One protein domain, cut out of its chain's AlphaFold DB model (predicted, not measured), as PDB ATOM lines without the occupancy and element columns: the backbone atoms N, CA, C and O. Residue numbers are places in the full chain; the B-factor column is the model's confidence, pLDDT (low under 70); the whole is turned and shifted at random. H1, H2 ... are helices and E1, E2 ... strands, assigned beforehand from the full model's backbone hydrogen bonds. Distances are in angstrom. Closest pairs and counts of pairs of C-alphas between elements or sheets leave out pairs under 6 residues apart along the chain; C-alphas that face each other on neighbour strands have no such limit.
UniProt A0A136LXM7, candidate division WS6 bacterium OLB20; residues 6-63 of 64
ATOM      1  N   MET A   6     145.031 110.194 121.627       94.75
ATOM      2  CA  MET A   6     145.509 109.720 122.924       94.75
ATOM      3  C   MET A   6     144.446 109.974 123.984       94.75
ATOM      4  O   MET A   6     143.567 110.811 123.794       94.75
ATOM      5  N   ARG A   7     144.509 109.257 125.102       95.00
ATOM      6  CA  ARG A   7     143.614 109.470 126.242       95.00
ATOM      7  C   ARG A   7     144.433 109.703 127.498       95.00
ATOM      8  O   ARG A   7     145.422 109.007 127.713       95.00
ATOM      9  N   ILE A   8     144.007 110.662 128.311       95.38
ATOM     10  CA  ILE A   8     144.508 110.835 129.675       95.38
ATOM     11  C   ILE A   8     143.429 110.348 130.618       95.38
ATOM     12  O   ILE A   8     142.285 110.793 130.510       95.38
ATOM     13  N   LEU A   9     143.815 109.469 131.538       96.12
ATOM     14  CA  LEU A   9     142.984 109.074 132.662       96.12
ATOM     15  C   LEU A   9     143.426 109.847 133.905       96.12
ATOM     16  O   LEU A   9     144.621 109.943 134.184       96.12
ATOM     17  N   VAL A  10     142.457 110.374 134.643       96.19
ATOM     18  CA  VAL A  10     142.655 110.992 135.953       96.19
ATOM     19  C   VAL A  10     141.981 110.097 136.978       96.19
ATOM     20  O   VAL A  10     140.769 109.885 136.919       96.19
ATOM     21  N   LEU A  11     142.789 109.566 137.891       96.81
ATOM     22  CA  LEU A  11     142.344 108.791 139.038       96.81
ATOM     23  C   LEU A  11     142.654 109.599 140.289       96.81
ATOM     24  O   LEU A  11     143.736 110.174 140.404       96.81
ATOM     25  N   PHE A  12     141.710 109.644 141.214       94.88
ATOM     26  CA  PHE A  12     141.885 110.351 142.473       94.88
ATOM     27  C   PHE A  12     141.174 109.628 143.606       94.88
ATOM     28  O   PHE A  12     140.311 108.787 143.380       94.88
ATOM     29  N   ASP A  13     141.515 109.989 144.833       94.75
ATOM     30  CA  ASP A  13     140.738 109.618 146.004       94.75
ATOM     31  C   ASP A  13     140.587 110.863 146.873       94.75
ATOM     32  O   ASP A  13     141.568 111.412 147.375       94.75
ATOM     33  N   LEU A  14     139.362 111.380 146.944       93.56
ATOM     34  CA  LEU A  14     139.039 112.576 147.712       93.56
ATOM     35  C   LEU A  14     138.062 112.195 148.823       93.56
ATOM     36  O   LEU A  14     137.049 111.551 148.539       93.56
ATOM     37  N   PRO A  15     138.303 112.631 150.072       94.06
ATOM     38  CA  PRO A  15     137.382 112.364 151.162       94.06
ATOM     39  C   PRO A  15     136.028 113.044 150.917       94.06
ATOM     40  O   PRO A  15     135.935 114.103 150.293       94.06
ATOM     41  N   VAL A  16     134.960 112.447 151.450       94.25
ATOM     42  CA  VAL A  16     133.578 112.963 151.340       94.25
ATOM     43  C   VAL A  16     132.800 112.897 152.663       94.25
ATOM     44  O   VAL A  16     131.585 113.115 152.692       94.25
ATOM     45  N   SER A  17     133.485 112.598 153.769       95.94
ATOM     46  CA  SER A  17     132.890 112.412 155.100       95.94
ATOM     47  C   SER A  17     132.336 113.715 155.686       95.94
ATOM     48  O   SER A  17     131.223 113.728 156.216       95.94
ATOM     49  N   ASP A  18     133.033 114.839 155.516       96.38
ATOM     50  CA  ASP A  18     132.587 116.154 155.985       96.38
ATOM     51  C   ASP A  18     132.121 117.089 154.849       96.38
ATOM     52  O   ASP A  18     132.215 116.798 153.651       96.38
ATOM     53  N   LYS A  19     131.536 118.225 155.238       97.25
ATOM     54  CA  LYS A  19     130.928 119.189 154.310       97.25
ATOM     55  C   LYS A  19     131.959 119.872 153.410       97.25
ATOM     56  O   LYS A  19     131.644 120.146 152.251       97.25
ATOM     57  N   ASP A  20     133.147 120.165 153.919       97.19
ATOM     58  CA  ASP A  20     134.177 120.881 153.173       97.19
ATOM     59  C   ASP A  20     134.922 119.949 152.217       97.19
ATOM     60  O   ASP A  20     135.186 120.340 151.076       97.19
ATOM     61  N   ALA A  21     135.111 118.690 152.605       96.88
ATOM     62  CA  ALA A  21     135.602 117.622 151.746       96.88
ATOM     63  C   ALA A  21     134.654 117.369 150.554       96.88
ATOM     64  O   ALA A  21     135.074 117.412 149.395       96.88
ATOM     65  N   ARG A  22     133.336 117.273 150.803       96.81
ATOM     66  CA  ARG A  22     132.327 117.196 149.724       96.81
ATOM     67  C   ARG A  22     132.373 118.403 148.788       96.81
ATOM     68  O   ARG A  22     132.270 118.246 147.574       96.81
ATOM     69  N   ARG A  23     132.556 119.612 149.328       96.88
ATOM     70  CA  ARG A  23     132.717 120.829 148.513       96.88
ATOM     71  C   ARG A  23     133.982 120.773 147.660       96.88
ATOM     72  O   ARG A  23     133.937 121.212 146.512       96.88
ATOM     73  N   ALA A  24     135.089 120.255 148.190       96.06
ATOM     74  CA  ALA A  24     136.324 120.064 147.436       96.06
ATOM     75  C   ALA A  24     136.124 119.074 146.280       96.06
ATOM     76  O   ALA A  24     136.448 119.421 145.144       96.06
ATOM     77  N   TYR A  25     135.481 117.927 146.534       96.50
ATOM     78  CA  TYR A  25     135.082 116.980 145.490       96.50
ATOM     79  C   TYR A  25     134.234 117.658 144.405       96.50
ATOM     80  O   TYR A  25     134.575 117.597 143.226       96.50
ATOM     81  N   SER A  26     133.167 118.377 144.783       96.75
ATOM     82  CA  SER A  26     132.296 119.047 143.808       96.75
ATOM     83  C   SER A  26     133.032 120.095 142.971       96.75
ATOM     84  O   SER A  26     132.713 120.265 141.795       96.75
ATOM     85  N   ARG A  27     134.005 120.811 143.549       96.44
ATOM     86  CA  ARG A  27     134.846 121.752 142.795       96.44
ATOM     87  C   ARG A  27     135.757 121.022 141.812       96.44
ATOM     88  O   ARG A  27     135.861 121.463 140.673       96.44
ATOM     89  N   PHE A  28     136.376 119.922 142.234       95.81
ATOM     90  CA  PHE A  28     137.279 119.149 141.386       95.81
ATOM     91  C   PHE A  28     136.545 118.475 140.220       95.81
ATOM     92  O   PHE A  28     136.976 118.582 139.078       95.81
ATOM     93  N   HIS A  29     135.377 117.892 140.483       95.81
ATOM     94  CA  HIS A  29     134.489 117.350 139.456       95.81
ATOM     95  C   HIS A  29     134.122 118.403 138.396       95.81
ATOM     96  O   HIS A  29     134.372 118.198 137.213       95.81
ATOM     97  N   LYS A  30     133.631 119.578 138.821       96.94
ATOM     98  CA  LYS A  30     133.289 120.676 137.897       96.94
ATOM     99  C   LYS A  30     134.494 121.198 137.117       96.94
ATOM    100  O   LYS A  30     134.341 121.652 135.987       96.94
ATOM    101  N   PHE A  31     135.678 121.181 137.726       96.00
ATOM    102  CA  PHE A  31     136.921 121.532 137.046       96.00
ATOM    103  C   PHE A  31     137.223 120.547 135.907       96.00
ATOM    104  O   PHE A  31     137.461 120.993 134.786       96.00
ATOM    105  N   LEU A  32     137.142 119.238 136.170       96.44
ATOM    106  CA  LEU A  32     137.369 118.196 135.166       96.44
ATOM    107  C   LEU A  32     136.339 118.262 134.030       96.44
ATOM    108  O   LEU A  32     136.730 118.299 132.865       96.44
ATOM    109  N   GLU A  33     135.045 118.363 134.347       96.38
ATOM    110  CA  GLU A  33     133.987 118.499 133.334       96.38
ATOM    111  C   GLU A  33     134.203 119.731 132.446       96.38
ATOM    112  O   GLU A  33     134.136 119.645 131.220       96.38
ATOM    113  N   LYS A  34     134.527 120.886 133.048       95.75
ATOM    114  CA  LYS A  34     134.763 122.131 132.301       95.75
ATOM    115  C   LYS A  34     136.000 122.056 131.403       95.75
ATOM    116  O   LYS A  34     136.022 122.703 130.358       95.75
ATOM    117  N   ASP A  35     137.019 121.290 131.789       93.56
ATOM    118  CA  ASP A  35     138.205 121.053 130.956       93.56
ATOM    119  C   ASP A  35     137.996 119.928 129.917       93.56
ATOM    120  O   ASP A  35     138.896 119.613 129.135       93.56
ATOM    121  N   GLY A  36     136.788 119.360 129.836       94.56
ATOM    122  CA  GLY A  36     136.399 118.387 128.815       94.56
ATOM    123  C   GLY A  36     136.790 116.949 129.149       94.56
ATOM    124  O   GLY A  36     137.089 116.175 128.240       94.56
ATOM    125  N   TYR A  37     136.848 116.610 130.436       97.44
ATOM    126  CA  TYR A  37     136.920 115.224 130.881       97.44
ATOM    127  C   TYR A  37     135.520 114.636 131.046       97.44
ATOM    128  O   TYR A  37     134.655 115.239 131.678       97.44
ATOM    129  N   ASP A  38     135.355 113.407 130.574       97.50
ATOM    130  CA  ASP A  38     134.170 112.589 130.795       97.50
ATOM    131  C   ASP A  38     134.374 111.698 132.025       97.50
ATOM    132  O   ASP A  38     135.430 111.078 132.201       97.50
ATOM    133  N   MET A  39     133.353 111.606 132.877       97.38
ATOM    134  CA  MET A  39     133.343 110.678 134.004       97.38
ATOM    135  C   MET A  39     133.037 109.264 133.504       97.38
ATOM    136  O   MET A  39     131.960 109.012 132.968       97.38
ATOM    137  N   LEU A  40     133.970 108.332 133.700       97.38
ATOM    138  CA  LEU A  40     133.775 106.928 133.326       97.38
ATOM    139  C   LEU A  40     133.213 106.111 134.492       97.38
ATOM    140  O   LEU A  40     132.319 105.289 134.308       97.38
ATOM    141  N   GLN A  41     133.758 106.336 135.687       97.19
ATOM    142  CA  GLN A  41     133.345 105.723 136.950       97.19
ATOM    143  C   GLN A  41     133.593 106.710 138.098       97.19
ATOM    144  O   GLN A  41     134.209 107.764 137.906       97.19
ATOM    145  N   PHE A  42     133.133 106.379 139.310       94.44
ATOM    146  CA  PHE A  42     133.494 107.165 140.489       94.44
ATOM    147  C   PHE A  42     135.010 107.288 140.608       94.44
ATOM    148  O   PHE A  42     135.737 106.302 140.528       94.44
ATOM    149  N   SER A  43     135.457 108.536 140.742       96.12
ATOM    150  CA  SER A  43     136.864 108.922 140.816       96.12
ATOM    151  C   SER A  43     137.742 108.558 139.608       96.12
ATOM    152  O   SER A  43     138.967 108.633 139.703       96.12
ATOM    153  N   VAL A  44     137.142 108.214 138.460       97.50
ATOM    154  CA  VAL A  44     137.859 107.898 137.215       97.50
ATOM    155  C   VAL A  44     137.309 108.734 136.065       97.50
ATOM    156  O   VAL A  44     136.161 108.574 135.646       97.50
ATOM    157  N   TYR A  45     138.160 109.604 135.524       98.06
ATOM    158  CA  TYR A  45     137.822 110.531 134.443       98.06
ATOM    159  C   TYR A  45     138.749 110.338 133.251       98.06
ATOM    160  O   TYR A  45     139.916 109.988 133.417       98.06
ATOM    161  N   CYS A  46     138.251 110.597 132.044       97.31
ATOM    162  CA  CYS A  46     139.009 110.451 130.807       97.31
ATOM    163  C   CYS A  46     138.825 111.654 129.882       97.31
ATOM    164  O   CYS A  46     137.717 112.144 129.712       97.31
ATOM    165  N   ARG A  47     139.900 112.083 129.214       95.75
ATOM    166  CA  ARG A  47     139.852 113.097 128.149       95.75
ATOM    167  C   ARG A  47     140.517 112.591 126.881       95.75
ATOM    168  O   ARG A  47     141.658 112.122 126.918       95.75
ATOM    169  N   LEU A  48     139.829 112.733 125.748       95.00
ATOM    170  CA  LEU A  48     140.403 112.485 124.428       95.00
ATOM    171  C   LEU A  48     141.295 113.663 124.014       95.00
ATOM    172  O   LEU A  48     140.870 114.813 123.989       95.00
ATOM    173  N   CYS A  49     142.537 113.362 123.664       94.25
ATOM    174  CA  CYS A  49     143.541 114.322 123.237       94.25
ATOM    175  C   CYS A  49     143.892 114.092 121.766       94.25
ATOM    176  O   CYS A  49     144.135 112.963 121.333       94.25
ATOM    177  N   ASN A  50     143.961 115.179 121.000       91.88
ATOM    178  CA  ASN A  50     144.394 115.141 119.610       91.88
ATOM    179  C   ASN A  50     145.919 115.308 119.532       91.88
ATOM    180  O   ASN A  50     146.427 116.429 119.474       91.88
ATOM    181  N   GLY A  51     146.652 114.195 119.563       91.81
ATOM    182  CA  GLY A  51     148.112 114.212 119.524       91.81
ATOM    183  C   GLY A  51     148.769 114.723 120.808       91.81
ATOM    184  O   GLY A  51     148.133 114.923 121.847       91.81
ATOM    185  N   LEU A  52     150.094 114.879 120.744       90.31
ATOM    186  CA  LEU A  52     150.946 115.106 121.915       90.31
ATOM    187  C   LEU A  52     150.745 116.484 122.550       90.31
ATOM    188  O   LEU A  52     150.824 116.608 123.769       90.31
ATOM    189  N   ASP A  53     150.444 117.507 121.756       90.62
ATOM    190  CA  ASP A  53     150.240 118.860 122.279       90.62
ATOM    191  C   ASP A  53     148.957 118.957 123.110       90.62
ATOM    192  O   ASP A  53     148.952 119.579 124.174       90.62
ATOM    193  N   GLY A  54     147.896 118.254 122.691       91.94
ATOM    194  CA  GLY A  54     146.679 118.104 123.489       91.94
ATOM    195  C   GLY A  54     146.956 117.419 124.828       91.94
ATOM    196  O   GLY A  54     146.495 117.891 125.867       91.94
ATOM    197  N   VAL A  55     147.781 116.365 124.813       92.94
ATOM    198  CA  VAL A  55     148.203 115.658 126.032       92.94
ATOM    199  C   VAL A  55     148.995 116.575 126.963       92.94
ATOM    200  O   VAL A  55     148.681 116.650 128.147       92.94
ATOM    201  N   LYS A  56     149.988 117.313 126.451       91.94
ATOM    202  CA  LYS A  56     150.807 118.235 127.259       91.94
ATOM    203  C   LYS A  56     149.961 119.314 127.932       91.94
ATOM    204  O   LYS A  56     150.177 119.605 129.106       91.94
ATOM    205  N   LYS A  57     148.995 119.886 127.205       91.00
ATOM    206  CA  LYS A  57     148.085 120.906 127.741       91.00
ATOM    207  C   LYS A  57     147.237 120.352 128.886       91.00
ATOM    208  O   LYS A  57     147.183 120.961 129.950       91.00
ATOM    209  N   ALA A  58     146.606 119.203 128.664       91.12
ATOM    210  CA  ALA A  58     145.776 118.548 129.667       91.12
ATOM    211  C   ALA A  58     146.595 118.143 130.907       91.12
ATOM    212  O   ALA A  58     146.209 118.458 132.027       91.12
ATOM    213  N   TYR A  59     147.779 117.557 130.709       90.75
ATOM    214  CA  TYR A  59     148.695 117.199 131.795       90.75
ATOM    215  C   TYR A  59     149.138 118.411 132.628       90.75
ATOM    216  O   TYR A  59     149.197 118.327 133.851       90.75
ATOM    217  N   ALA A  60     149.429 119.548 131.987       89.38
ATOM    218  CA  ALA A  60     149.798 120.770 132.696       89.38
ATOM    219  C   ALA A  60     148.643 121.322 133.547       89.38
ATOM    220  O   ALA A  60     148.888 121.806 134.646       89.38
ATOM    221  N   ALA A  61     147.399 121.222 133.068       85.00
ATOM    222  CA  ALA A  61     146.219 121.677 133.800       85.00
ATOM    223  C   ALA A  61     145.886 120.793 135.013       85.00
ATOM    224  O   ALA A  61     145.387 121.298 136.014       85.00
ATOM    225  N   THR A  62     146.171 119.489 134.944       84.19
ATOM    226  CA  THR A  62     145.907 118.542 136.041       84.19
ATOM    227  C   THR A  62     147.105 118.310 136.963       84.19
ATOM    228  O   THR A  62     147.023 117.460 137.849       84.19
ATOM    229  N   ARG A  63     148.224 119.025 136.776       78.81
ATOM    230  CA  ARG A  63     149.329 119.040 137.748       78.81
ATOM    231  C   ARG A  63     148.918 119.866 138.963       78.81
ATOM    232  O   ARG A  63     148.875 121.092 138.896       78.81
TER     233      ARG A  63
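This is residues 6 to 63 of the 64 residues of a protein of candidate division WS6 bacterium OLB20 (UniProt A0A136LXM7). A small three-stranded sheet has helix H2 packed along one face, over E1 and E3, while the longer helix H1 only grazes the sheet with its residues 29 to 33 and reaches out beyond it, lengthening the whole into a rod. The printed part has 58 residues, with two named helices and three named strands in the order E1, H1, E2, E3, H2. The sheet runs E1, E3, E2 and is antiparallel; the class is mixed, helices and strands. The whole is only just compact, close to loose, with a radius of gyration of the C-alphas of 12.2 A and spans of 40 by 19 by 16 A.

E1, residues 6 to 11, begins at C-alpha 6 (145.509, 109.720, 122.924) and is 16.4 A long. H1, residues 19 to 34, is 22.5 A long, beginning at C-alpha 19 (130.928, 119.189, 154.310). E2 is residues 38 to 41, 9.3 A, and E3 residues 44 to 50, 20.1 A. H2, residues 51 to 61, is 16.2 A long and ends at C-alpha 61 (146.219, 121.677, 133.800).

Edge strand E1 is antiparallel to inner strand E3 at 158 degrees, with N 10 and O 45 2.8 A apart, within hydrogen-bond range. E2 and E3 form a hairpin, antiparallel at 145 degrees, with N 38 and O 46 2.8 A apart, also within range. E1, H1 and E2 make a split strand-helix-strand unit, two strands running the same way with E3 between them, its crossover right-handed. The closest C-alphas of H1 and E3, those of Leu 32 and Tyr 45, are 7.7 A apart. H2 is on the sheet in two layers, a helix layer over one face, at a height over the sheet of 8.6 A; it runs along the strands, at 14 degrees to E1 on the local plane. The closest C-alphas of E1 and H2, those of Met 6 and Gly 51, are 6.2 A apart. H1 and H2 are apart. In both helices every O i to N i+4 pair is within hydrogen-bond range.

The two C-alphas farthest apart, those of Asp 18 and Gly 51, are 39.7 A apart. The printed part has no cut and no long link. Its mean pLDDT is 94.4, and no printed residue is under 70.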